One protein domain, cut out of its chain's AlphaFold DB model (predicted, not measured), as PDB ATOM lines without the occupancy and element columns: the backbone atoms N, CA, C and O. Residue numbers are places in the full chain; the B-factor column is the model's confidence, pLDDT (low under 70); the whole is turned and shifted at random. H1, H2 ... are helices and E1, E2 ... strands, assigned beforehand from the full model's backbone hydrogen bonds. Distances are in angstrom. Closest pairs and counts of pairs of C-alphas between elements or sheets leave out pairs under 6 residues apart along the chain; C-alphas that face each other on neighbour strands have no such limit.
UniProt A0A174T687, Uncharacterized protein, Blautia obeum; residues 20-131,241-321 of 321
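Overview. This is residues 20 to 131 and 241 to 321 of the 321 residues of an uncharacterized protein of Blautia obeum (UniProt A0A174T687). What does the domain look like? One long, strongly twisted sheet of eight strands runs through it, with H5 packed over one face of its E3, E2 and E1 part, and the short H3 over the opposite face there. H1 crosses H5 about perpendicular, packing on it with residues 31 to 35, while residues 84 to 89, of which 89 belongs to H3, stick out free. What are its parts? The printed part has 193 residues, with named elements in the order H1 H2 E1 E2 E3 H3 E4 E5 E6 E7 E8 H4 H5; the sheet's order is E3 E2 E1 E4 E5 E8 E7 E6, all antiparallel. How is it classed, and how large is it? It is mixed, helices and strands, with under half of the residues in named elements; it is compact, with a radius of gyration of the C-alphas of 17.0 A and spans of 56 by 40 by 33 A.

Along the chain. Where does the printed part begin? H1, residues 20 to 37, begins at C-alpha 20 (331.314, 385.744, 253.912) and is 25.6 A long; H2, residues 45 to 48, follows. What comes before the cut? E1 is residues 54 to 60, 20.3 A, E2 is 63 to 69, 19.7 A, and E3 is 75 to 80, 16.3 A. H3 is residues 89 to 95, E4 is 110 to 115 and E5 is 121 to 125. What comes after it? E6 is residues 241 to 243, E7 is 248 to 253, 17.2 A, and E8 is 270 to 275, 16.7 A, starting at C-alpha 270 (322.107, 361.212, 249.701). H4 is residues 287 to 290, and H5, residues 306 to 318, runs 18.8 A to C-alpha 318 (350.335, 369.403, 243.852).

Arrangement. How are the strands joined? E1 E2 E3 is a meander, each strand the antiparallel neighbour of the one before, with N 66 and O 78 at 2.9 A, and N 56 and O 67 at 2.9 A. E1 and E4 are antiparallel neighbours, with N 57 and O 113 within hydrogen-bond range at 2.9 A, and the hairpin E4 and E5 has N 114 and O 122 at 2.9 A. E5 and E8 are antiparallel neighbours, with N 123 and O 274 within hydrogen-bond range at 2.8 A, and E6 E7 E8 is a second meander, with N 249 and O 273 at 3.0 A, and N 242 and O 250 at 2.8 A. Which helices are on the sheet? H5, at a height over the sheet of 8.6 A, lies over E2 and only just over E3 and E1, with 3 C-alphas falling on each of these two; its closest C-alphas to E1 are those of Pro 306 and Phe 56, 6.8 A apart. On the opposite face H3, at a height of 7.9 A, lies only just over E2 and E1, with 3 C-alphas on each. H1 only grazes the sheet with residues 34 to 37. How do the helices stand to each other? H1 and H5 touch, about perpendicular at 77 degrees; their closest C-alphas are those of Ile 31 and Tyr 309, 6.6 A apart. H2 and H4, neither on the sheet, are close but not clearly touching, the C-alphas of Tyr 48 and Pro 288 being closest at 7.5 A. Are the helix backbones complete? In H5 every O i to N i+4 pair is within hydrogen-bond range, in H1 13 of 14 and in H3 2 of 3, while H2 and H4 are too short for such a pair.

Size, cuts and confidence. How far does it reach? The two C-alphas farthest apart are those of Phe 85 and Met 260, 57.8 A. Where is it cut, and which links are long? Residues 132 to 240 are not printed, and C-alphas 131 and 241 are 11.5 A apart across the cut. The links H3 to E4, E7 to E8, E8 to H4 and H4 to H5 are long. Where is confidence low? The mean pLDDT of the printed part is 85.4, and residues 20 to 21, 84 to 87, 256 to 266, 292 to 300 and 318 to 321 are under 70.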
ATOM      1  N   ALA A  20     331.154 387.138 254.308       66.19
ATOM      2  CA  ALA A  20     331.314 385.744 253.912       66.19
ATOM      3  C   ALA A  20     332.605 385.484 253.113       66.19
ATOM      4  O   ALA A  20     333.255 384.460 253.317       66.19
ATOM      5  N   ALA A  21     333.009 386.402 252.228       67.44
ATOM      6  CA  ALA A  21     334.232 386.256 251.442       67.44
ATOM      7  C   ALA A  21     335.490 386.384 252.320       67.44
ATOM      8  O   ALA A  21     336.414 385.585 252.191       67.44
ATOM      9  N   VAL A  22     335.493 387.330 253.267       75.31
ATOM     10  CA  VAL A  22     336.583 387.496 254.245       75.31
ATOM     11  C   VAL A  22     336.674 386.284 255.171       75.31
ATOM     12  O   VAL A  22     337.758 385.739 255.362       75.31
ATOM     13  N   TYR A  23     335.539 385.812 255.693       74.00
ATOM     14  CA  TYR A  23     335.492 384.617 256.534       74.00
ATOM     15  C   TYR A  23     336.003 383.379 255.787       74.00
ATOM     16  O   TYR A  23     336.767 382.589 256.337       74.00
ATOM     17  N   ASN A  24     335.645 383.244 254.504       77.12
ATOM     18  CA  ASN A  24     336.151 382.171 253.657       77.12
ATOM     19  C   ASN A  24     337.667 382.245 253.429       77.12
ATOM     20  O   ASN A  24     338.285 381.201 253.308       77.12
ATOM     21  N   ILE A  25     338.284 383.426 253.374       80.56
ATOM     22  CA  ILE A  25     339.750 383.513 253.296       80.56
ATOM     23  C   ILE A  25     340.371 383.114 254.634       80.56
ATOM     24  O   ILE A  25     341.274 382.283 254.672       80.56
ATOM     25  N   LEU A  26     339.872 383.683 255.736       82.81
ATOM     26  CA  LEU A  26     340.416 383.432 257.070       82.81
ATOM     27  C   LEU A  26     340.360 381.946 257.431       82.81
ATOM     28  O   LEU A  26     341.368 381.407 257.877       82.81
ATOM     29  N   LYS A  27     339.235 381.262 257.180       83.06
ATOM     30  CA  LYS A  27     339.129 379.818 257.446       83.06
ATOM     31  C   LYS A  27     340.182 379.015 256.670       83.06
ATOM     32  O   LYS A  27     340.785 378.119 257.242       83.06
ATOM     33  N   GLU A  28     340.419 379.333 255.393       84.00
ATOM     34  CA  GLU A  28     341.334 378.564 254.540       84.00
ATOM     35  C   GLU A  28     342.781 378.803 254.980       84.00
ATOM     36  O   GLU A  28     343.564 377.861 255.068       84.00
ATOM     37  N   LEU A  29     343.116 380.039 255.369       87.81
ATOM     38  CA  LEU A  29     344.415 380.361 255.964       87.81
ATOM     39  C   LEU A  29     344.662 379.593 257.268       87.81
ATOM     40  O   LEU A  29     345.771 379.102 257.477       87.81
ATOM     41  N   VAL A  30     343.648 379.464 258.132       90.12
ATOM     42  CA  VAL A  30     343.789 378.681 259.368       90.12
ATOM     43  C   VAL A  30     343.945 377.194 259.054       90.12
ATOM     44  O   VAL A  30     344.860 376.591 259.591       90.12
ATOM     45  N   ILE A  31     343.166 376.614 258.130       90.44
ATOM     46  CA  ILE A  31     343.339 375.202 257.722       90.44
ATOM     47  C   ILE A  31     344.760 374.957 257.201       90.44
ATOM     48  O   ILE A  31     345.405 373.991 257.599       90.44
ATOM     49  N   LYS A  32     345.285 375.846 256.351       91.12
ATOM     50  CA  LYS A  32     346.659 375.739 255.835       91.12
ATOM     51  C   LYS A  32     347.707 375.810 256.943       91.12
ATOM     52  O   LYS A  32     348.668 375.040 256.924       91.12
ATOM     53  N   LYS A  33     347.525 376.711 257.914       92.75
ATOM     54  CA  LYS A  33     348.385 376.792 259.102       92.75
ATOM     55  C   LYS A  33     348.299 375.508 259.926       92.75
ATOM     56  O   LYS A  33     349.334 374.960 260.291       92.75
ATOM     57  N   ASP A  34     347.092 375.020 260.182       94.81
ATOM     58  CA  ASP A  34     346.846 373.815 260.965       94.81
ATOM     59  C   ASP A  34     347.520 372.599 260.322       94.81
ATOM     60  O   ASP A  34     348.182 371.839 261.022       94.81
ATOM     61  N   ILE A  35     347.449 372.476 258.990       94.50
ATOM     62  CA  ILE A  35     348.178 371.474 258.195       94.50
ATOM     63  C   ILE A  35     349.690 371.603 258.373       94.50
ATOM     64  O   ILE A  35     350.357 370.598 258.597       94.50
ATOM     65  N   ALA A  36     350.240 372.818 258.313       92.50
ATOM     66  CA  ALA A  36     351.671 373.035 258.519       92.50
ATOM     67  C   ALA A  36     352.125 372.682 259.948       92.50
ATOM     68  O   ALA A  36     353.246 372.224 260.143       92.50
ATOM     69  N   THR A  37     351.261 372.886 260.946       94.50
ATOM     70  CA  THR A  37     351.574 372.612 262.359       94.50
ATOM     71  C   THR A  37     351.149 371.227 262.854       94.50
ATOM     72  O   THR A  37     351.519 370.854 263.964       94.50
ATOM     73  N   GLY A  38     350.367 370.477 262.072       96.19
ATOM     74  CA  GLY A  38     349.809 369.180 262.463       96.19
ATOM     75  C   GLY A  38     348.823 369.255 263.632       96.19
ATOM     76  O   GLY A  38     348.805 368.361 264.476       96.19
ATOM     77  N   LYS A  39     348.034 370.332 263.752       96.75
ATOM     78  CA  LYS A  39     347.052 370.482 264.839       96.75
ATOM     79  C   LYS A  39     345.840 371.296 264.421       96.75
ATOM     80  O   LYS A  39     345.993 372.385 263.888       96.75
ATOM     81  N   ILE A  40     344.643 370.778 264.694       94.69
ATOM     82  CA  ILE A  40     343.375 371.471 264.443       94.69
ATOM     83  C   ILE A  40     343.227 372.604 265.462       94.69
ATOM     84  O   ILE A  40     343.260 372.361 266.669       94.69
ATOM     85  N   THR A  41     343.039 373.833 264.982       92.56
ATOM     86  CA  THR A  41     342.837 375.020 265.829       92.56
ATOM     87  C   THR A  41     341.531 375.757 265.544       92.56
ATOM     88  O   THR A  41     341.084 376.544 266.377       92.56
ATOM     89  N   LEU A  42     340.866 375.468 264.416       86.75
ATOM     90  CA  LEU A  42     339.541 376.027 264.102       86.75
ATOM     91  C   LEU A  42     338.447 375.612 265.087       86.75
ATOM     92  O   LEU A  42     337.488 376.358 265.286       86.75
ATOM     93  N   VAL A  43     338.581 374.427 265.679       88.56
ATOM     94  CA  VAL A  43     337.688 373.897 266.708       88.56
ATOM     95  C   VAL A  43     338.480 373.101 267.726       88.56
ATOM     96  O   VAL A  43     339.518 372.521 267.417       88.56
ATOM     97  N   ASP A  44     337.952 373.041 268.940       89.62
ATOM     98  CA  ASP A  44     338.503 372.200 269.988       89.62
ATOM     99  C   ASP A  44     338.060 370.746 269.771       89.62
ATOM    100  O   ASP A  44     336.958 370.344 270.147       89.62
ATOM    101  N   TRP A  45     338.933 369.954 269.143       93.94
ATOM    102  CA  TRP A  45     338.687 368.537 268.859       93.94
ATOM    103  C   TRP A  45     338.315 367.728 270.110       93.94
ATOM    104  O   TRP A  45     337.505 366.801 270.039       93.94
ATOM    105  N   SER A  46     338.856 368.099 271.273       91.06
ATOM    106  CA  SER A  46     338.621 367.367 272.517       91.06
ATOM    107  C   SER A  46     337.151 367.413 272.963       91.06
ATOM    108  O   SER A  46     336.681 366.488 273.634       91.06
ATOM    109  N   GLN A  47     336.388 368.422 272.518       91.44
ATOM    110  CA  GLN A  47     334.959 368.566 272.815       91.44
ATOM    111  C   GLN A  47     334.099 367.476 272.169       91.44
ATOM    112  O   GLN A  47     333.021 367.177 272.679       91.44
ATOM    113  N   TYR A  48     334.579 366.824 271.103       91.25
ATOM    114  CA  TYR A  48     333.889 365.675 270.507       91.25
ATOM    115  C   TYR A  48     334.021 364.396 271.352       91.25
ATOM    116  O   TYR A  48     333.341 363.404 271.090       91.25
ATOM    117  N   GLY A  49     334.871 364.401 272.385       92.44
ATOM    118  CA  GLY A  49     334.946 363.330 273.377       92.44
ATOM    119  C   GLY A  49     335.662 362.059 272.915       92.44
ATOM    120  O   GLY A  49     335.636 361.061 273.641       92.44
ATOM    121  N   TYR A  50     336.324 362.074 271.756       93.94
ATOM    122  CA  TYR A  50     337.110 360.938 271.273       93.94
ATOM    123  C   TYR A  50     338.312 360.677 272.189       93.94
ATOM    124  O   TYR A  50     339.121 361.563 272.448       93.94
ATOM    125  N   LYS A  51     338.414 359.451 272.714       93.69
ATOM    126  CA  LYS A  51     339.454 359.055 273.685       93.69
ATOM    127  C   LYS A  51     340.678 358.396 273.059       93.69
ATOM    128  O   LYS A  51     341.648 358.140 273.761       93.69
ATOM    129  N   ALA A  52     340.612 358.115 271.769       95.81
ATOM    130  CA  ALA A  52     341.661 357.470 271.004       95.81
ATOM    131  C   ALA A  52     341.642 358.006 269.570       95.81
ATOM    132  O   ALA A  52     340.754 358.788 269.212       95.81
ATOM    133  N   ASP A  53     342.623 357.580 268.786       97.19
ATOM    134  CA  ASP A  53     342.844 358.072 267.435       97.19
ATOM    135  C   ASP A  53     341.707 357.698 266.481       97.19
ATOM    136  O   ASP A  53     341.128 356.608 266.551       97.19
ATOM    137  N   TRP A  54     341.422 358.614 265.561       97.75
ATOM    138  CA  TRP A  54     340.520 358.398 264.434       97.75
ATOM    139  C   TRP A  54     341.274 358.583 263.130       97.75
ATOM    140  O   TRP A  54     342.045 359.530 262.988       97.75
ATOM    141  N   LEU A  55     341.016 357.697 262.172       97.50
ATOM    142  CA  LEU A  55     341.658 357.720 260.867       97.50
ATOM    143  C   LEU A  55     340.635 358.037 259.779       97.50
ATOM    144  O   LEU A  55     339.555 357.447 259.724       97.50
ATOM    145  N   PHE A  56     341.001 358.966 258.904       98.00
ATOM    146  CA  PHE A  56     340.218 359.395 257.751       98.00
ATOM    147  C   PHE A  56     341.044 359.177 256.487       98.00
ATOM    148  O   PHE A  56     342.198 359.591 256.440       98.00
ATOM    149  N   GLY A  57     340.475 358.530 255.472       96.88
ATOM    150  CA  GLY A  57     341.189 358.170 254.246       96.88
ATOM    151  C   GLY A  57     340.500 358.674 252.982       96.88
ATOM    152  O   GLY A  57     339.276 358.592 252.884       96.88
ATOM    153  N   VAL A  58     341.277 359.133 252.000       95.94
ATOM    154  CA  VAL A  58     340.820 359.445 250.630       95.94
ATOM    155  C   VAL A  58     341.817 358.939 249.592       95.94
ATOM    156  O   VAL A  58     342.970 358.662 249.916       95.94
ATOM    157  N   VAL A  59     341.384 358.870 248.335       93.31
ATOM    158  CA  VAL A  59     342.258 358.604 247.191       93.31
ATOM    159  C   VAL A  59     342.068 359.684 246.127       93.31
ATOM    160  O   VAL A  59     340.934 360.061 245.828       93.31
ATOM    161  N   VAL A  60     343.170 360.189 245.577       90.81
ATOM    162  CA  VAL A  60     343.193 361.149 244.462       90.81
ATOM    163  C   VAL A  60     344.307 360.730 243.510       90.81
ATOM    164  O   VAL A  60     345.424 360.471 243.949       90.81
ATOM    165  N   ASP A  61     343.978 360.575 242.227       88.50
ATOM    166  CA  ASP A  61     344.920 360.220 241.154       88.50
ATOM    167  C   ASP A  61     345.844 359.027 241.480       88.50
ATOM    168  O   ASP A  61     347.031 358.998 241.158       88.50
ATOM    169  N   GLY A  62     345.284 358.009 242.147       87.94
ATOM    170  CA  GLY A  62     345.992 356.783 242.538       87.94
ATOM    171  C   GLY A  62     346.901 356.914 243.768       87.94
ATOM    172  O   GLY A  62     347.512 355.923 244.173       87.94
ATOM    173  N   THR A  63     346.970 358.096 244.382       91.75
ATOM    174  CA  THR A  63     347.652 358.334 245.660       91.75
ATOM    175  C   THR A  63     346.637 358.315 246.799       91.75
ATOM    176  O   THR A  63     345.584 358.953 246.733       91.75
ATOM    177  N   TYR A  64     346.944 357.557 247.846       93.88
ATOM    178  CA  TYR A  64     346.100 357.383 249.021       93.88
ATOM    179  C   TYR A  64     346.587 358.293 250.140       93.88
ATOM    180  O   TYR A  64     347.776 358.310 250.448       93.88
ATOM    181  N   TYR A  65     345.670 359.015 250.771       95.19
ATOM    182  CA  TYR A  65     345.982 359.947 251.845       95.19
ATOM    183  C   TYR A  65     345.222 359.549 253.098       95.19
ATOM    184  O   TYR A  65     343.993 359.440 253.066       95.19
ATOM    185  N   PHE A  66     345.944 359.374 254.200       96.56
ATOM    186  CA  PHE A  66     345.375 359.016 255.493       96.56
ATOM    187  C   PHE A  66     345.718 360.075 256.531       96.56
ATOM    188  O   PHE A  66     346.883 360.392 256.740       96.56
ATOM    189  N   MET A  67     344.693 360.627 257.175       97.38
ATOM    190  CA  MET A  67     344.812 361.574 258.276       97.38
ATOM    191  C   MET A  67     344.443 360.871 259.578       97.38
ATOM    192  O   MET A  67     343.288 360.481 259.758       97.38
ATOM    193  N   THR A  68     345.404 360.757 260.488       97.56
ATOM    194  CA  THR A  68     345.197 360.233 261.843       97.56
ATOM    195  C   THR A  68     345.120 361.402 262.810       97.56
ATOM    196  O   THR A  68     346.060 362.192 262.879       97.56
ATOM    197  N   ILE A  69     344.004 361.530 263.531       97.94
ATOM    198  CA  ILE A  69     343.744 362.615 264.484       97.94
ATOM    199  C   ILE A  69     343.740 362.055 265.903       97.94
ATOM    200  O   ILE A  69     342.963 361.150 266.214       97.94
ATOM    201  N   HIS A  70     344.569 362.639 266.761       97.69
ATOM    202  CA  HIS A  70     344.714 362.291 268.167       97.69
ATOM    203  C   HIS A  70     343.652 362.972 269.047       97.69
ATOM    204  O   HIS A  70     343.072 363.988 268.653       97.69
ATOM    205  N   PRO A  71     343.399 362.478 270.275       96.75
ATOM    206  CA  PRO A  71     342.406 363.054 271.191       96.75
ATOM    207  C   PRO A  71     342.575 364.547 271.509       96.75
ATOM    208  O   PRO A  71     341.603 365.210 271.863       96.75
ATOM    209  N   ASP A  72     343.786 365.092 271.385       95.94
ATOM    210  CA  ASP A  72     344.086 366.508 271.634       95.94
ATOM    211  C   ASP A  72     343.944 367.401 270.381       95.94
ATOM    212  O   ASP A  72     344.267 368.592 270.430       95.94
ATOM    213  N   GLY A  73     343.509 366.825 269.256       96.25
ATOM    214  CA  GLY A  73     343.358 367.499 267.967       96.25
ATOM    215  C   GLY A  73     344.649 367.642 267.161       96.25
ATOM    216  O   GLY A  73     344.603 368.208 266.065       96.25
ATOM    217  N   SER A  74     345.790 367.155 267.664       97.81
ATOM    218  CA  SER A  74     346.976 366.975 266.822       97.81
ATOM    219  C   SER A  74     346.734 365.869 265.794       97.81
ATOM    220  O   SER A  74     345.911 364.978 266.007       97.81
ATOM    221  N   PHE A  75     347.395 365.945 264.645       98.00
ATOM    222  CA  PHE A  75     347.202 364.987 263.568       98.00
ATOM    223  C   PHE A  75     348.448 364.806 262.708       98.00
ATOM    224  O   PHE A  75     349.310 365.680 262.623       98.00
ATOM    225  N   LYS A  76     348.484 363.677 262.000       97.12
ATOM    226  CA  LYS A  76     349.457 363.375 260.949       97.12
ATOM    227  C   LYS A  76     348.718 363.022 259.663       97.12
ATOM    228  O   LYS A  76     347.704 362.331 259.722       97.12
ATOM    229  N   ILE A  77     349.232 363.484 258.524       96.31
ATOM    230  CA  ILE A  77     348.779 363.054 257.198       96.31
ATOM    231  C   ILE A  77     349.896 362.240 256.546       96.31
ATOM    232  O   ILE A  77     351.058 362.640 256.580       96.31
ATOM    233  N   GLU A  78     349.542 361.092 255.981       93.88
ATOM    234  CA  GLU A  78     350.450 360.203 255.257       93.88
ATOM    235  C   GLU A  78     349.949 360.027 253.823       93.88
ATOM    236  O   GLU A  78     348.802 359.630 253.614       93.88
ATOM    237  N   ALA A  79     350.808 360.331 252.846       93.06
ATOM    238  CA  ALA A  79     350.569 360.087 251.428       93.06
ATOM    239  C   ALA A  79     351.278 358.795 251.009       93.06
ATOM    240  O   ALA A  79     352.484 358.639 251.207       93.06
ATOM    241  N   LEU A  80     350.526 357.855 250.445       90.69
ATOM    242  CA  LEU A  80     350.992 356.515 250.124       90.69
ATOM    243  C   LEU A  80     350.618 356.157 248.686       90.69
ATOM    244  O   LEU A  80     349.495 356.382 248.235       90.69
ATOM    245  N   LYS A  81     351.553 355.528 247.979       88.50
ATOM    246  CA  LYS A  81     351.279 354.807 246.733       88.50
ATOM    247  C   LYS A  81     351.411 353.319 247.004       88.50
ATOM    248  O   LYS A  81     352.257 352.913 247.801       88.50
ATOM    249  N   ARG A  82     350.597 352.511 246.324       82.38
ATOM    250  CA  ARG A  82     350.722 351.053 246.405       82.38
ATOM    251  C   ARG A  82     352.136 350.638 246.034       82.38
ATOM    252  O   ARG A  82     352.652 351.024 244.985       82.38
ATOM    253  N   ASN A  83     352.730 349.814 246.884       78.44
ATOM    254  CA  ASN A  83     354.042 349.246 246.652       78.44
ATOM    255  C   ASN A  83     353.950 347.722 246.754       78.44
ATOM    256  O   ASN A  83     353.678 347.174 247.816       78.44
ATOM    257  N   LEU A  84     354.222 347.040 245.640       69.88
ATOM    258  CA  LEU A  84     354.157 345.579 245.526       69.88
ATOM    259  C   LEU A  84     355.149 344.840 246.441       69.88
ATOM    260  O   LEU A  84     355.034 343.630 246.614       69.88
ATOM    261  N   PHE A  85     356.127 345.547 247.010       68.88
ATOM    262  CA  PHE A  85     357.205 344.965 247.810       68.88
ATOM    263  C   PHE A  85     357.066 345.214 249.315       68.88
ATOM    264  O   PHE A  85     357.853 344.678 250.093       68.88
ATOM    265  N   THR A  86     356.081 346.005 249.747       62.22
ATOM    266  CA  THR A  86     355.858 346.316 251.163       62.22
ATOM    267  C   THR A  86     354.380 346.173 251.492       62.22
ATOM    268  O   THR A  86     353.594 347.021 251.090       62.22
ATOM    269  N   MET A  87     354.017 345.129 252.245       67.19
ATOM    270  CA  MET A  87     352.680 345.019 252.832       67.19
ATOM    271  C   MET A  87     352.637 345.769 254.162       67.19
ATOM    272  O   MET A  87     353.309 345.403 255.126       67.19
ATOM    273  N   THR A  88     351.820 346.805 254.205       77.62
ATOM    274  CA  THR A  88     351.470 347.589 255.383       77.62
ATOM    275  C   THR A  88     350.005 347.345 255.743       77.62
ATOM    276  O   THR A  88     349.226 346.808 254.953       77.62
ATOM    277  N   GLU A  89     349.587 347.752 256.941       77.94
ATOM    278  CA  GLU A  89     348.160 347.733 257.295       77.94
ATOM    279  C   GLU A  89     347.309 348.616 256.366       77.94
ATOM    280  O   GLU A  89     346.137 348.315 256.135       77.94
ATOM    281  N   TYR A  90     347.923 349.646 255.771       84.38
ATOM    282  CA  TYR A  90     347.281 350.560 254.837       84.38
ATOM    283  C   TYR A  90     346.877 349.895 253.523       84.38
ATOM    284  O   TYR A  90     345.880 350.320 252.949       84.38
ATOM    285  N   ASP A  91     347.555 348.837 253.067       85.12
ATOM    286  CA  ASP A  91     347.189 348.161 251.811       85.12
ATOM    287  C   ASP A  91     345.759 347.615 251.855       85.12
ATOM    288  O   ASP A  91     345.004 347.764 250.893       85.12
ATOM    289  N   LYS A  92     345.332 347.105 253.020       87.25
ATOM    290  CA  LYS A  92     343.939 346.687 253.231       87.25
ATOM    291  C   LYS A  92     342.969 347.859 253.098       87.25
ATOM    292  O   LYS A  92     341.873 347.699 252.578       87.25
ATOM    293  N   TYR A  93     343.353 349.047 253.564       91.81
ATOM    294  CA  TYR A  93     342.514 350.243 253.459       91.81
ATOM    295  C   TYR A  93     342.457 350.764 252.022       91.81
ATOM    296  O   TYR A  93     341.418 351.252 251.583       91.81
ATOM    297  N   MET A  94     343.555 350.625 251.275       91.62
ATOM    298  CA  MET A  94     343.639 350.990 249.861       91.62
ATOM    299  C   MET A  94     342.725 350.131 248.978       91.62
ATOM    300  O   MET A  94     342.264 350.606 247.934       91.62
ATOM    301  N   ASP A  95     342.466 348.876 249.360       91.06
ATOM    302  CA  ASP A  95     341.550 347.977 248.645       91.06
ATOM    303  C   ASP A  95     340.107 348.498 248.673       91.06
ATOM    304  O   ASP A  95     339.407 348.422 247.663       91.06
ATOM    305  N   TYR A  96     339.696 349.143 249.766       93.56
ATOM    306  CA  TYR A  96     338.340 349.671 249.937       93.56
ATOM    307  C   TYR A  96     337.994 350.879 249.060       93.56
ATOM    308  O   TYR A  96     336.867 351.358 249.115       93.56
ATOM    309  N   PHE A  97     338.925 351.378 248.244       92.50
ATOM    310  CA  PHE A  97     338.638 352.415 247.248       92.50
ATOM    311  C   PHE A  97     338.331 351.852 245.851       92.50
ATOM    312  O   PHE A  97     338.051 352.626 244.938       92.50
ATOM    313  N   GLY A  98     338.384 350.527 245.660       86.19
ATOM    314  CA  GLY A  98     337.906 349.882 244.430       86.19
ATOM    315  C   GLY A  98     338.671 350.258 243.158       86.19
ATOM    316  O   GLY A  98     338.095 350.247 242.071       86.19
ATOM    317  N   LEU A  99     339.951 350.631 243.275       83.56
ATOM    318  CA  LEU A  99     340.793 350.959 242.116       83.56
ATOM    319  C   LEU A  99     341.339 349.717 241.389       83.56
ATOM    320  O   LEU A  99     341.799 349.841 240.255       83.56
ATOM    321  N   ASN A 100     341.264 348.533 242.003       81.25
ATOM    322  CA  ASN A 100     341.707 347.275 241.399       81.25
ATOM    323  C   ASN A 100     340.514 346.545 240.763       81.25
ATOM    324  O   ASN A 100     339.417 346.548 241.315       81.25
ATOM    325  N   GLU A 101     340.718 345.868 239.629       79.19
ATOM    326  CA  GLU A 101     339.627 345.193 238.896       79.19
ATOM    327  C   GLU A 101     338.893 344.122 239.727       79.19
ATOM    328  O   GLU A 101     337.690 343.942 239.560       79.19
ATOM    329  N   GLU A 102     339.579 343.468 240.669       78.38
ATOM    330  CA  GLU A 102     338.997 342.414 241.514       78.38
ATOM    331  C   GLU A 102     337.921 342.926 242.482       78.38
ATOM    332  O   GLU A 102     336.959 342.214 242.749       78.38
ATOM    333  N   ASN A 103     338.053 344.156 242.990       81.75
ATOM    334  CA  ASN A 103     337.205 344.697 244.062       81.75
ATOM    335  C   ASN A 103     336.463 345.992 243.680       81.75
ATOM    336  O   ASN A 103     335.743 346.589 244.484       81.75
ATOM    337  N   LYS A 104     336.605 346.420 242.423       83.38
ATOM    338  CA  LYS A 104     335.992 347.628 241.859       83.38
ATOM    339  C   LYS A 104     334.476 347.671 241.985       83.38
ATOM    340  O   LYS A 104     333.913 348.749 242.154       83.38
ATOM    341  N   ASN A 105     333.811 346.522 241.884       84.88
ATOM    342  CA  ASN A 105     332.354 346.456 241.997       84.88
ATOM    343  C   ASN A 105     331.889 346.603 243.451       84.88
ATOM    344  O   ASN A 105     330.953 347.362 243.701       84.88
ATOM    345  N   ASP A 106     332.576 345.963 244.397       85.12
ATOM    346  CA  ASP A 106     332.205 345.977 245.819       85.12
ATOM    347  C   ASP A 106     332.391 347.367 246.441       85.12
ATOM    348  O   ASP A 106     331.575 347.838 247.240       85.12
ATOM    349  N   TYR A 107     333.435 348.074 246.008       90.31
ATOM    350  CA  TYR A 107     333.814 349.391 246.524       90.31
ATOM    351  C   TYR A 107     333.548 350.532 245.540       90.31
ATOM    352  O   TYR A 107     334.106 351.626 245.655       90.31
ATOM    353  N   ARG A 108     332.654 350.308 244.573       88.38
ATOM    354  CA  ARG A 108     332.276 351.335 243.606       88.38
ATOM    355  C   ARG A 108     331.721 352.569 244.318       88.38
ATOM    356  O   ARG A 108     330.818 352.472 245.146       88.38
ATOM    357  N   GLY A 109     332.233 353.739 243.936       90.00
ATOM    358  CA  GLY A 109     331.746 355.027 244.426       90.00
ATOM    359  C   GLY A 109     332.216 355.393 245.832       90.00
ATOM    360  O   GLY A 109     331.728 356.385 246.363       90.00
ATOM    361  N   VAL A 110     333.145 354.648 246.441       95.06
ATOM    362  CA  VAL A 110     333.747 355.048 247.721       95.06
ATOM    363  C   VAL A 110     334.533 356.346 247.533       95.06
ATOM    364  O   VAL A 110     335.457 356.423 246.729       95.06
ATOM    365  N   ILE A 111     334.154 357.373 248.291       93.75
ATOM    366  CA  ILE A 111     334.780 358.702 248.281       93.75
ATOM    367  C   ILE A 111     335.577 358.991 249.555       93.75
ATOM    368  O   ILE A 111     336.295 359.987 249.625       93.75
ATOM    369  N   GLY A 112     335.425 358.157 250.580       96.12
ATOM    370  CA  GLY A 112     336.092 358.355 251.852       96.12
ATOM    371  C   GLY A 112     335.991 357.140 252.755       96.12
ATOM    372  O   GLY A 112     335.041 356.364 252.681       96.12
ATOM    373  N   LEU A 113     336.975 357.012 253.633       96.56
ATOM    374  CA  LEU A 113     337.067 355.974 254.646       96.56
ATOM    375  C   LEU A 113     337.157 356.625 256.023       96.56
ATOM    376  O   LEU A 113     337.853 357.627 256.186       96.56
ATOM    377  N   VAL A 114     336.482 356.045 257.012       97.62
ATOM    378  CA  VAL A 114     336.620 356.416 258.422       97.62
ATOM    379  C   VAL A 114     336.870 355.164 259.246       97.62
ATOM    380  O   VAL A 114     336.157 354.173 259.095       97.62
ATOM    381  N   LYS A 115     337.860 355.218 260.132       97.44
ATOM    382  CA  LYS A 115     338.208 354.129 261.039       97.44
ATOM    383  C   LYS A 115     338.302 354.636 262.475       97.44
ATOM    384  O   LYS A 115     338.933 355.662 262.729       97.44
ATOM    385  N   ASP A 116     337.709 353.891 263.404       96.19
ATOM    386  CA  ASP A 116     337.858 354.143 264.838       96.19
ATOM    387  C   ASP A 116     339.033 353.365 265.466       96.19
ATOM    388  O   ASP A 116     339.734 352.562 264.831       96.19
ATOM    389  N   ALA A 117     339.244 353.605 266.759       91.69
ATOM    390  CA  ALA A 117     340.280 352.950 267.548       91.69
ATOM    391  C   ALA A 117     340.033 351.450 267.790       91.69
ATOM    392  O   ALA A 117     340.989 350.710 268.003       91.69
ATOM    393  N   GLU A 118     338.778 350.988 267.731       93.38
ATOM    394  CA  GLU A 118     338.433 349.559 267.827       93.38
ATOM    395  C   GLU A 118     338.746 348.804 266.523       93.38
ATOM    396  O   GLU A 118     338.721 347.577 266.498       93.38
ATOM    397  N   GLY A 119     339.064 349.525 265.443       94.12
ATOM    398  CA  GLY A 119     339.351 348.941 264.139       94.12
ATOM    399  C   GLY A 119     338.131 348.825 263.231       94.12
ATOM    400  O   GLY A 119     338.269 348.293 262.134       94.12
ATOM    401  N   ASN A 120     336.974 349.351 263.643       96.88
ATOM    402  CA  ASN A 120     335.784 349.396 262.804       96.88
ATOM    403  C   ASN A 120     336.010 350.386 261.661       96.88
ATOM    404  O   ASN A 120     336.395 351.533 261.900       96.88
ATOM    405  N   ILE A 121     335.734 349.956 260.433       97.19
ATOM    406  CA  ILE A 121     335.888 350.766 259.226       97.19
ATOM    407  C   ILE A 121     334.516 351.008 258.610       97.19
ATOM    408  O   ILE A 121     333.741 350.077 258.391       97.19
ATOM    409  N   ASN A 122     334.201 352.266 258.322       97.75
ATOM    410  CA  ASN A 122     333.014 352.677 257.582       97.75
ATOM    411  C   ASN A 122     333.443 353.439 256.325       97.75
ATOM    412  O   ASN A 122     334.283 354.338 256.377       97.75
ATOM    413  N   LEU A 123     332.846 353.078 255.198       97.25
ATOM    414  CA  LEU A 123     333.080 353.665 253.888       97.25
ATOM    415  C   LEU A 123     331.954 354.644 253.575       97.25
ATOM    416  O   LEU A 123     330.786 354.322 253.773       97.25
ATOM    417  N   ILE A 124     332.306 355.821 253.068       96.69
ATOM    418  CA  ILE A 124     331.363 356.806 252.542       96.69
ATOM    419  C   ILE A 124     331.303 356.616 251.031       96.69
ATOM    420  O   ILE A 124     332.312 356.788 250.345       96.69
ATOM    421  N   LYS A 125     330.122 356.299 250.509       95.00
ATOM    422  CA  LYS A 125     329.864 356.104 249.083       95.00
ATOM    423  C   LYS A 125     329.048 357.253 248.503       95.00
ATOM    424  O   LYS A 125     328.092 357.745 249.112       95.00
ATOM    425  N   ASP A 126     329.442 357.690 247.311       91.88
ATOM    426  CA  ASP A 126     328.601 358.534 246.477       91.88
ATOM    427  C   ASP A 126     327.417 357.741 245.937       91.88
ATOM    428  O   ASP A 126     327.517 356.546 245.657       91.88
ATOM    429  N   THR A 127     326.296 358.428 245.763       90.56
ATOM    430  CA  THR A 127     325.102 357.852 245.158       90.56
ATOM    431  C   THR A 127     324.471 358.867 244.213       90.56
ATOM    432  O   THR A 127     324.667 360.073 244.340       90.56
ATOM    433  N   ASN A 128     323.642 358.383 243.292       88.88
ATOM    434  CA  ASN A 128     322.809 359.240 242.446       88.88
ATOM    435  C   ASN A 128     321.428 359.503 243.079       88.88
ATOM    436  O   ASN A 128     320.463 359.785 242.368       88.88
ATOM    437  N   MET A 129     321.304 359.343 244.401       89.31
ATOM    438  CA  MET A 129     320.070 359.592 245.136       89.31
ATOM    439  C   MET A 129     320.056 361.018 245.685       89.31
ATOM    440  O   MET A 129     321.058 361.531 246.184       89.31
ATOM    441  N   TYR A 130     318.881 361.635 245.645       87.88
ATOM    442  CA  TYR A 130     318.656 362.981 246.151       87.88
ATOM    443  C   TYR A 130     317.469 362.972 247.104       87.88
ATOM    444  O   TYR A 130     316.483 362.272 246.867       87.88
ATOM    445  N   SER A 131     317.562 363.747 248.180       85.81
ATOM    446  CA  SER A 131     316.446 363.933 249.088       85.81
ATOM    447  C   SER A 131     315.388 364.823 248.447       85.81
ATOM    448  O   SER A 131     315.688 365.826 247.791       85.81
ATOM    449  N   TYR A 241     319.955 361.229 258.902       89.00
ATOM    450  CA  TYR A 241     320.704 359.985 258.997       89.00
ATOM    451  C   TYR A 241     319.744 358.826 259.284       89.00
ATOM    452  O   TYR A 241     318.918 358.915 260.190       89.00
ATOM    453  N   PHE A 242     319.867 357.750 258.510       89.12
ATOM    454  CA  PHE A 242     318.973 356.596 258.526       89.12
ATOM    455  C   PHE A 242     319.797 355.309 258.511       89.12
ATOM    456  O   PHE A 242     320.527 355.066 257.549       89.12
ATOM    457  N   ASP A 243     319.667 354.487 259.550       88.12
ATOM    458  CA  ASP A 243     320.216 353.128 259.559       88.12
ATOM    459  C   ASP A 243     319.280 352.202 258.772       88.12
ATOM    460  O   ASP A 243     318.073 352.196 259.012       88.12
ATOM    461  N   TYR A 244     319.830 351.430 257.834       86.31
ATOM    462  CA  TYR A 244     319.099 350.356 257.149       86.31
ATOM    463  C   TYR A 244     319.225 349.052 257.930       86.31
ATOM    464  O   TYR A 244     318.242 348.338 258.114       86.31
ATOM    465  N   ASP A 245     320.443 348.770 258.387       91.44
ATOM    466  CA  ASP A 245     320.821 347.594 259.157       91.44
ATOM    467  C   ASP A 245     322.087 347.893 259.985       91.44
ATOM    468  O   ASP A 245     322.560 349.030 260.032       91.44
ATOM    469  N   ASP A 246     322.648 346.875 260.641       91.50
ATOM    470  CA  ASP A 246     323.825 347.002 261.514       91.50
ATOM    471  C   ASP A 246     325.129 347.362 260.770       91.50
ATOM    472  O   ASP A 246     326.154 347.638 261.402       91.50
ATOM    473  N   THR A 247     325.105 347.352 259.435       93.75
ATOM    474  CA  THR A 247     326.249 347.579 258.546       93.75
ATOM    475  C   THR A 247     326.022 348.680 257.508       93.75
ATOM    476  O   THR A 247     327.002 349.222 257.008       93.75
ATOM    477  N   HIS A 248     324.781 349.077 257.215       95.44
ATOM    478  CA  HIS A 248     324.470 350.097 256.214       95.44
ATOM    479  C   HIS A 248     323.645 351.245 256.789       95.44
ATOM    480  O   HIS A 248     322.645 351.055 257.482       95.44
ATOM    481  N   ALA A 249     324.012 352.464 256.404       95.94
ATOM    482  CA  ALA A 249     323.215 353.663 256.632       95.94
ATOM    483  C   ALA A 249     323.186 354.545 255.386       95.94
ATOM    484  O   ALA A 249     324.008 354.415 254.483       95.94
ATOM    485  N   LYS A 250     322.260 355.499 255.347       94.38
ATOM    486  CA  LYS A 250     322.361 356.653 254.453       94.38
ATOM    487  C   LYS A 250     322.247 357.932 255.238       94.38
ATOM    488  O   LYS A 250     321.611 357.986 256.287       94.38
ATOM    489  N   TYR A 251     322.840 358.976 254.690       92.00
ATOM    490  CA  TYR A 251     322.692 360.308 255.233       92.00
ATOM    491  C   TYR A 251     322.571 361.340 254.124       92.00
ATOM    492  O   TYR A 251     323.050 361.146 253.009       92.00
ATOM    493  N   SER A 252     321.930 362.454 254.430       87.88
ATOM    494  CA  SER A 252     321.910 363.629 253.574       87.88
ATOM    495  C   SER A 252     322.122 364.865 254.423       87.88
ATOM    496  O   SER A 252     321.750 364.920 255.595       87.88
ATOM    497  N   VAL A 253     322.757 365.860 253.821       81.31
ATOM    498  CA  VAL A 253     323.048 367.125 254.487       81.31
ATOM    499  C   VAL A 253     322.344 368.232 253.719       81.31
ATOM    500  O   VAL A 253     322.643 368.493 252.550       81.31
ATOM    501  N   GLY A 254     321.341 368.803 254.367       75.69
ATOM    502  CA  GLY A 254     320.492 369.882 253.896       75.69
ATOM    503  C   GLY A 254     321.009 371.267 254.237       75.69
ATOM    504  O   GLY A 254     322.140 371.466 254.692       75.69
ATOM    505  N   GLU A 255     320.152 372.250 253.994       73.00
ATOM    506  CA  GLU A 255     320.370 373.597 254.500       73.00
ATOM    507  C   GLU A 255     320.085 373.654 256.005       73.00
ATOM    508  O   GLU A 255     319.250 372.915 256.510       73.00
ATOM    509  N   ILE A 256     320.753 374.550 256.734       68.44
ATOM    510  CA  ILE A 256     320.436 374.782 258.151       68.44
ATOM    511  C   ILE A 256     318.958 375.184 258.256       68.44
ATOM    512  O   ILE A 256     318.560 376.214 257.700       68.44
ATOM    513  N   GLY A 257     318.157 374.368 258.947       55.81
ATOM    514  CA  GLY A 257     316.707 374.543 259.047       55.81
ATOM    515  C   GLY A 257     316.295 375.740 259.908       55.81
ATOM    516  O   GLY A 257     315.197 376.281 259.751       55.81
ATOM    517  N   ASN A 258     317.190 376.192 260.791       56.06
ATOM    518  CA  ASN A 258     316.963 377.324 261.683       56.06
ATOM    519  C   ASN A 258     317.256 378.681 261.000       56.06
ATOM    520  O   ASN A 258     318.218 378.827 260.247       56.06
ATOM    521  N   GLY A 259     316.440 379.701 261.293       55.16
ATOM    522  CA  GLY A 259     316.598 381.072 260.784       55.16
ATOM    523  C   GLY A 259     315.752 381.439 259.552       55.16
ATOM    524  O   GLY A 259     314.963 380.642 259.039       55.16
ATOM    525  N   MET A 260     315.886 382.693 259.095       46.94
ATOM    526  CA  MET A 260     315.151 383.287 257.962       46.94
ATOM    527  C   MET A 260     315.820 382.971 256.612       46.94
ATOM    528  O   MET A 260     316.338 383.866 255.946       46.94
ATOM    529  N   LYS A 261     315.826 381.705 256.186       55.50
ATOM    530  CA  LYS A 261     316.130 381.372 254.784       55.50
ATOM    531  C   LYS A 261     314.831 381.294 253.983       55.50
ATOM    532  O   LYS A 261     313.914 380.557 254.336       55.50
ATOM    533  N   TYR A 262     314.733 382.114 252.935       50.38
ATOM    534  CA  TYR A 262     313.529 382.266 252.104       50.38
ATOM    535  C   TYR A 262     313.472 381.286 250.922       50.38
ATOM    536  O   TYR A 262     312.422 381.163 250.285       50.38
ATOM    537  N   THR A 263     314.573 380.595 250.635       56.12
ATOM    538  CA  THR A 263     314.719 379.630 249.543       56.12
ATOM    539  C   THR A 263     315.394 378.365 250.075       56.12
ATOM    540  O   THR A 263     316.302 378.455 250.890       56.12
ATOM    541  N   ILE A 264     314.905 377.198 249.642       62.75
ATOM    542  CA  ILE A 264     315.636 375.927 249.694       62.75
ATOM    543  C   ILE A 264     315.917 375.608 248.237       62.75
ATOM    544  O   ILE A 264     314.996 375.291 247.483       62.75
ATOM    545  N   GLU A 265     317.151 375.827 247.800       58.03
ATOM    546  CA  GLU A 265     317.440 375.909 246.363       58.03
ATOM    547  C   GLU A 265     317.774 374.554 245.742       58.03
ATOM    548  O   GLU A 265     317.762 374.423 244.517       58.03
ATOM    549  N   ARG A 266     318.129 373.551 246.557       64.31
ATOM    550  CA  ARG A 266     318.705 372.297 246.058       64.31
ATOM    551  C   ARG A 266     318.269 371.089 246.878       64.31
ATOM    552  O   ARG A 266     318.252 371.125 248.104       64.31
ATOM    553  N   ALA A 267     317.982 370.001 246.172       73.25
ATOM    554  CA  ALA A 267     317.889 368.676 246.765       73.25
ATOM    555  C   ALA A 267     319.247 368.270 247.359       73.25
ATOM    556  O   ALA A 267     320.295 368.561 246.768       73.25
ATOM    557  N   SER A 268     319.250 367.596 248.510       81.94
ATOM    558  CA  SER A 268     320.500 367.139 249.118       81.94
ATOM    559  C   SER A 268     320.919 365.822 248.501       81.94
ATOM    560  O   SER A 268     320.117 364.899 248.396       81.94
ATOM    561  N   VAL A 269     322.192 365.709 248.129       84.88
ATOM    562  CA  VAL A 269     322.759 364.413 247.748       84.88
ATOM    563  C   VAL A 269     322.666 363.480 248.951       84.88
ATOM    564  O   VAL A 269     323.102 363.833 250.050       84.88
ATOM    565  N   VAL A 270     322.105 362.299 248.729       90.19
ATOM    566  CA  VAL A 270     322.107 361.212 249.701       90.19
ATOM    567  C   VAL A 270     323.404 360.433 249.518       90.19
ATOM    568  O   VAL A 270     323.812 360.106 248.406       90.19
ATOM    569  N   ARG A 271     324.080 360.156 250.619       92.69
ATOM    570  CA  ARG A 271     325.307 359.369 250.682       92.69
ATOM    571  C   ARG A 271     325.001 358.057 251.374       92.69
ATOM    572  O   ARG A 271     324.137 358.010 252.248       92.69
ATOM    573  N   GLU A 272     325.718 357.016 250.993       95.25
ATOM    574  CA  GLU A 272     325.624 355.712 251.635       95.25
ATOM    575  C   GLU A 272     326.838 355.482 252.526       95.25
ATOM    576  O   GLU A 272     327.952 355.889 252.202       95.25
ATOM    577  N   ILE A 273     326.593 354.857 253.668       96.50
ATOM    578  CA  ILE A 273     327.601 354.376 254.593       96.50
ATOM    579  C   ILE A 273     327.547 352.863 254.581       96.50
ATOM    580  O   ILE A 273     326.478 352.290 254.773       96.50
ATOM    581  N   GLN A 274     328.710 352.246 254.431       96.06
ATOM    582  CA  GLN A 274     328.870 350.806 254.536       96.06
ATOM    583  C   GLN A 274     329.977 350.481 255.537       96.06
ATOM    584  O   GLN A 274     331.117 350.915 255.374       96.06
ATOM    585  N   ALA A 275     329.662 349.699 256.561       96.81
ATOM    586  CA  ALA A 275     330.648 349.068 257.419       96.81
ATOM    587  C   ALA A 275     331.321 347.919 256.658       96.81
ATOM    588  O   ALA A 275     330.658 347.102 256.022       96.81
ATOM    589  N   VAL A 276     332.650 347.870 256.710       94.88
ATOM    590  CA  VAL A 276     333.424 346.749 256.162       94.88
ATOM    591  C   VAL A 276     333.083 345.467 256.929       94.88
ATOM    592  O   VAL A 276     332.708 345.530 258.099       94.88
ATOM    593  N   GLU A 277     333.230 344.302 256.296       91.12
ATOM    594  CA  GLU A 277     333.007 343.007 256.947       91.12
ATOM    595  C   GLU A 277     333.709 342.920 258.318       91.12
ATOM    596  O   GLU A 277     334.880 343.271 258.473       91.12
ATOM    597  N   GLY A 278     332.955 342.502 259.340       91.69
ATOM    598  CA  GLY A 278     333.426 342.429 260.727       91.69
ATOM    599  C   GLY A 278     333.474 343.767 261.482       91.69
ATOM    600  O   GLY A 278     333.765 343.762 262.677       91.69
ATOM    601  N   SER A 279     333.170 344.896 260.834       95.50
ATOM    602  CA  SER A 279     333.090 346.216 261.472       95.50
ATOM    603  C   SER A 279     331.672 346.561 261.915       95.50
ATOM    604  O   SER A 279     330.688 346.191 261.280       95.50
ATOM    605  N   LYS A 280     331.568 347.358 262.978       95.81
ATOM    606  CA  LYS A 280     330.314 347.994 263.396       95.81
ATOM    607  C   LYS A 280     330.034 349.256 262.579       95.81
ATOM    608  O   LYS A 280     330.956 349.955 262.150       95.81
ATOM    609  N   LEU A 281     328.762 349.617 262.457       95.50
ATOM    610  CA  LEU A 281     328.347 350.925 261.961       95.50
ATOM    611  C   LEU A 281     328.623 352.016 263.015       95.50
ATOM    612  O   LEU A 281     327.899 352.182 263.996       95.50
ATOM    613  N   ILE A 282     329.713 352.759 262.827       95.19
ATOM    614  CA  ILE A 282     330.229 353.768 263.767       95.19
ATOM    615  C   ILE A 282     329.920 355.205 263.341       95.19
ATOM    616  O   ILE A 282     330.188 356.141 264.096       95.19
ATOM    617  N   PHE A 283     329.350 355.402 262.152       94.00
ATOM    618  CA  PHE A 283     329.239 356.718 261.520       94.00
ATOM    619  C   PHE A 283     328.415 357.740 262.314       94.00
ATOM    620  O   PHE A 283     328.711 358.933 262.255       94.00
ATOM    621  N   LYS A 284     327.468 357.297 263.156       92.38
ATOM    622  CA  LYS A 284     326.765 358.170 264.118       92.38
ATOM    623  C   LYS A 284     327.719 358.997 264.982       92.38
ATOM    624  O   LYS A 284     327.444 360.164 265.248       92.38
ATOM    625  N   LYS A 285     328.861 358.421 265.380       93.06
ATOM    626  CA  LYS A 285     329.889 359.104 266.184       93.06
ATOM    627  C   LYS A 285     330.595 360.223 265.410       93.06
ATOM    628  O   LYS A 285     331.215 361.075 266.033       93.06
ATOM    629  N   VAL A 286     330.510 360.221 264.080       92.25
ATOM    630  CA  VAL A 286     331.206 361.139 263.163       92.25
ATOM    631  C   VAL A 286     330.273 362.253 262.665       92.25
ATOM    632  O   VAL A 286     330.747 363.293 262.213       92.25
ATOM    633  N   LEU A 287     328.947 362.096 262.802       89.38
ATOM    634  CA  LEU A 287     327.955 363.116 262.425       89.38
ATOM    635  C   LEU A 287     328.250 364.518 262.990       89.38
ATOM    636  O   LEU A 287     328.128 365.479 262.226       89.38
ATOM    637  N   PRO A 288     328.697 364.686 264.255       89.19
ATOM    638  CA  PRO A 288     329.032 366.010 264.788       89.19
ATOM    639  C   PRO A 288     330.127 366.740 263.998       89.19
ATOM    640  O   PRO A 288     330.128 367.967 263.937       89.19
ATOM    641  N   LEU A 289     331.022 366.005 263.327       90.12
ATOM    642  CA  LEU A 289     332.088 366.577 262.494       90.12
ATOM    643  C   LEU A 289     331.571 367.154 261.170       90.12
ATOM    644  O   LEU A 289     332.336 367.788 260.442       90.12
ATOM    645  N   MET A 290     330.296 366.924 260.838       84.06
ATOM    646  CA  MET A 290     329.611 367.545 259.702       84.06
ATOM    647  C   MET A 290     328.820 368.802 260.087       84.06
ATOM    648  O   MET A 290     328.460 369.605 259.221       84.06
ATOM    649  N   GLY A 291     328.558 368.980 261.383       73.94
ATOM    650  CA  GLY A 291     327.803 370.088 261.967       73.94
ATOM    651  C   GLY A 291     328.634 371.345 262.213       73.94
ATOM    652  O   GLY A 291     328.386 372.052 263.183       73.94
ATOM    653  N   VAL A 292     329.657 371.599 261.393       69.75
ATOM    654  CA  VAL A 292     330.605 372.692 261.617       69.75
ATOM    655  C   VAL A 292     330.405 373.840 260.631       69.75
ATOM    656  O   VAL A 292     330.459 373.667 259.415       69.75
ATOM    657  N   GLU A 293     330.221 375.050 261.156       62.72
ATOM    658  CA  GLU A 293     329.955 376.243 260.337       62.72
ATOM    659  C   GLU A 293     331.212 376.803 259.657       62.72
ATOM    660  O   GLU A 293     331.125 377.530 258.665       62.72
ATOM    661  N   PHE A 294     332.403 376.455 260.157       65.00
ATOM    662  CA  PHE A 294     333.649 377.023 259.646       65.00
ATOM    663  C   PHE A 294     334.021 376.493 258.261       65.00
ATOM    664  O   PHE A 294     334.709 377.185 257.525       65.00
ATOM    665  N   VAL A 295     333.574 375.298 257.860       57.03
ATOM    666  CA  VAL A 295     333.924 374.727 256.545       57.03
ATOM    667  C   VAL A 295     333.129 375.401 255.426       57.03
ATOM    668  O   VAL A 295     333.666 375.682 254.350       57.03
ATOM    669  N   ARG A 296     331.856 375.717 255.671       54.00
ATOM    670  CA  ARG A 296     330.990 376.477 254.764       54.00
ATOM    671  C   ARG A 296     330.193 377.478 255.592       54.00
ATOM    672  O   ARG A 296     329.290 377.088 256.316       54.00
ATOM    673  N   TYR A 297     330.507 378.765 255.454       48.06
ATOM    674  CA  TYR A 297     329.830 379.820 256.205       48.06
ATOM    675  C   TYR A 297     328.301 379.718 256.051       48.06
ATOM    676  O   TYR A 297     327.779 379.859 254.943       48.06
ATOM    677  N   GLY A 298     327.595 379.430 257.150       50.28
ATOM    678  CA  GLY A 298     326.135 379.282 257.173       50.28
ATOM    679  C   GLY A 298     325.573 378.051 256.437       50.28
ATOM    680  O   GLY A 298     324.384 378.049 256.083       50.28
ATOM    681  N   MET A 299     326.396 377.025 256.167       52.69
ATOM    682  CA  MET A 299     325.968 375.747 255.579       52.69
ATOM    683  C   MET A 299     326.667 374.551 256.237       52.69
ATOM    684  O   MET A 299     327.824 374.625 256.638       52.69
ATOM    685  N   LEU A 300     325.984 373.413 256.262       55.38
ATOM    686  CA  LEU A 300     326.541 372.151 256.738       55.38
ATOM    687  C   LEU A 300     327.461 371.504 255.685       55.38
ATOM    688  O   LEU A 300     327.412 371.823 254.487       55.38
ATOM    689  N   THR A 301     328.313 370.574 256.120       70.62
ATOM    690  CA  THR A 301     329.231 369.849 255.230       70.62
ATOM    691  C   THR A 301     328.740 368.445 254.929       70.62
ATOM    692  O   THR A 301     328.454 367.680 255.838       70.62
ATOM    693  N   VAL A 302     328.741 368.067 253.650       71.56
ATOM    694  CA  VAL A 302     328.300 366.737 253.181       71.56
ATOM    695  C   VAL A 302     329.270 365.610 253.578       71.56
ATOM    696  O   VAL A 302     328.931 364.441 253.472       71.56
ATOM    697  N   VAL A 303     330.480 365.930 254.034       85.12
ATOM    698  CA  VAL A 303     331.451 364.970 254.585       85.12
ATOM    699  C   VAL A 303     332.101 365.575 255.832       85.12
ATOM    700  O   VAL A 303     332.207 366.804 255.884       85.12
ATOM    701  N   PRO A 304     332.551 364.761 256.808       91.62
ATOM    702  CA  PRO A 304     333.249 365.240 258.004       91.62
ATOM    703  C   PRO A 304     334.389 366.214 257.679       91.62
ATOM    704  O   PRO A 304     335.120 366.025 256.705       91.62
ATOM    705  N   PHE A 305     334.589 367.252 258.494       91.81
ATOM    706  CA  PHE A 305     335.600 368.270 258.186       91.81
ATOM    707  C   PHE A 305     337.054 367.770 258.042       91.81
ATOM    708  O   PHE A 305     337.788 368.421 257.294       91.81
ATOM    709  N   PRO A 306     337.504 366.640 258.635       95.19
ATOM    710  CA  PRO A 306     338.822 366.072 258.322       95.19
ATOM    711  C   PRO A 306     339.060 365.848 256.819       95.19
ATOM    712  O   PRO A 306     340.153 366.080 256.311       95.19
ATOM    713  N   PHE A 307     338.010 365.541 256.049       93.94
ATOM    714  CA  PHE A 307     338.099 365.433 254.588       93.94
ATOM    715  C   PHE A 307     338.384 366.772 253.886       93.94
ATOM    716  O   PHE A 307     338.802 366.794 252.729       93.94
ATOM    717  N   LYS A 308     338.120 367.919 254.525       90.62
ATOM    718  CA  LYS A 308     338.538 369.234 254.010       90.62
ATOM    719  C   LYS A 308     340.033 369.467 254.253       90.62
ATOM    720  O   LYS A 308     340.680 369.995 253.359       90.62
ATOM    721  N   TYR A 309     340.572 369.022 255.388       93.44
ATOM    722  CA  TYR A 309     342.012 369.080 255.667       93.44
ATOM    723  C   TYR A 309     342.801 368.216 254.684       93.44
ATOM    724  O   TYR A 309     343.747 368.704 254.080       93.44
ATOM    725  N   LEU A 310     342.351 366.978 254.448       93.81
ATOM    726  CA  LEU A 310     342.935 366.095 253.434       93.81
ATOM    727  C   LEU A 310     342.954 366.750 252.046       93.81
ATOM    728  O   LEU A 310     343.995 366.794 251.406       93.81
ATOM    729  N   ARG A 311     341.830 367.324 251.598       91.19
ATOM    730  CA  ARG A 311     341.761 368.017 250.297       91.19
ATOM    731  C   ARG A 311     342.715 369.204 250.201       91.19
ATOM    732  O   ARG A 311     343.330 369.393 249.162       91.19
ATOM    733  N   GLU A 312     342.821 369.999 251.258       90.06
ATOM    734  CA  GLU A 312     343.714 371.158 251.269       90.06
ATOM    735  C   GLU A 312     345.193 370.745 251.297       90.06
ATOM    736  O   GLU A 312     346.020 371.384 250.654       90.06
ATOM    737  N   TYR A 313     345.521 369.650 251.990       91.88
ATOM    738  CA  TYR A 313     346.860 369.063 251.975       91.88
ATOM    739  C   TYR A 313     347.255 368.600 250.567       91.88
ATOM    740  O   TYR A 313     348.337 368.939 250.104       91.88
ATOM    741  N   ILE A 314     346.353 367.906 249.866       89.56
ATOM    742  CA  ILE A 314     346.586 367.418 248.496       89.56
ATOM    743  C   ILE A 314     346.858 368.585 247.539       89.56
ATOM    744  O   ILE A 314     347.867 368.585 246.848       89.56
ATOM    745  N   VAL A 315     346.027 369.636 247.582       85.44
ATOM    746  CA  VAL A 315     346.231 370.845 246.761       85.44
ATOM    747  C   VAL A 315     347.579 371.517 247.050       85.44
ATOM    748  O   VAL A 315     348.173 372.100 246.148       85.44
ATOM    749  N   LYS A 316     348.063 371.473 248.298       78.62
ATOM    750  CA  LYS A 316     349.376 372.022 248.655       78.62
ATOM    751  C   LYS A 316     350.519 371.203 248.045       78.62
ATOM    752  O   LYS A 316     351.453 371.814 247.541       78.62
ATOM    753  N   GLU A 317     350.460 369.875 248.113       74.31
ATOM    754  CA  GLU A 317     351.484 368.992 247.526       74.31
ATOM    755  C   GLU A 317     351.551 369.168 246.000       74.31
ATOM    756  O   GLU A 317     352.632 369.412 245.474       74.31
ATOM    757  N   ASP A 318     350.402 369.209 245.314       67.12
ATOM    758  CA  ASP A 318     350.335 369.403 243.852       67.12
ATOM    759  C   ASP A 318     350.893 370.763 243.373       67.12
ATOM    760  O   ASP A 318     351.188 370.932 242.193       67.12
ATOM    761  N   LEU A 319     350.993 371.762 244.259       59.88
ATOM    762  CA  LEU A 319     351.585 373.077 243.962       59.88
ATOM    763  C   LEU A 319     353.096 373.139 244.240       59.88
ATOM    764  O   LEU A 319     353.738 374.123 243.865       59.88
ATOM    765  N   CYS A 320     353.637 372.151 244.953       48.84
ATOM    766  CA  CYS A 320     355.051 372.063 245.313       48.84
ATOM    767  C   CYS A 320     355.855 371.138 244.381       48.84
ATOM    768  O   CYS A 320     357.087 371.222 244.409       48.84
ATOM    769  N   ASP A 321     355.177 370.305 243.584       38.72
ATOM    770  CA  ASP A 321     355.734 369.487 242.490       38.72
ATOM    771  C   ASP A 321     355.786 370.253 241.150       38.72
ATOM    772  O   ASP A 321     356.756 370.033 240.380       38.72
TER     773      ASP A 321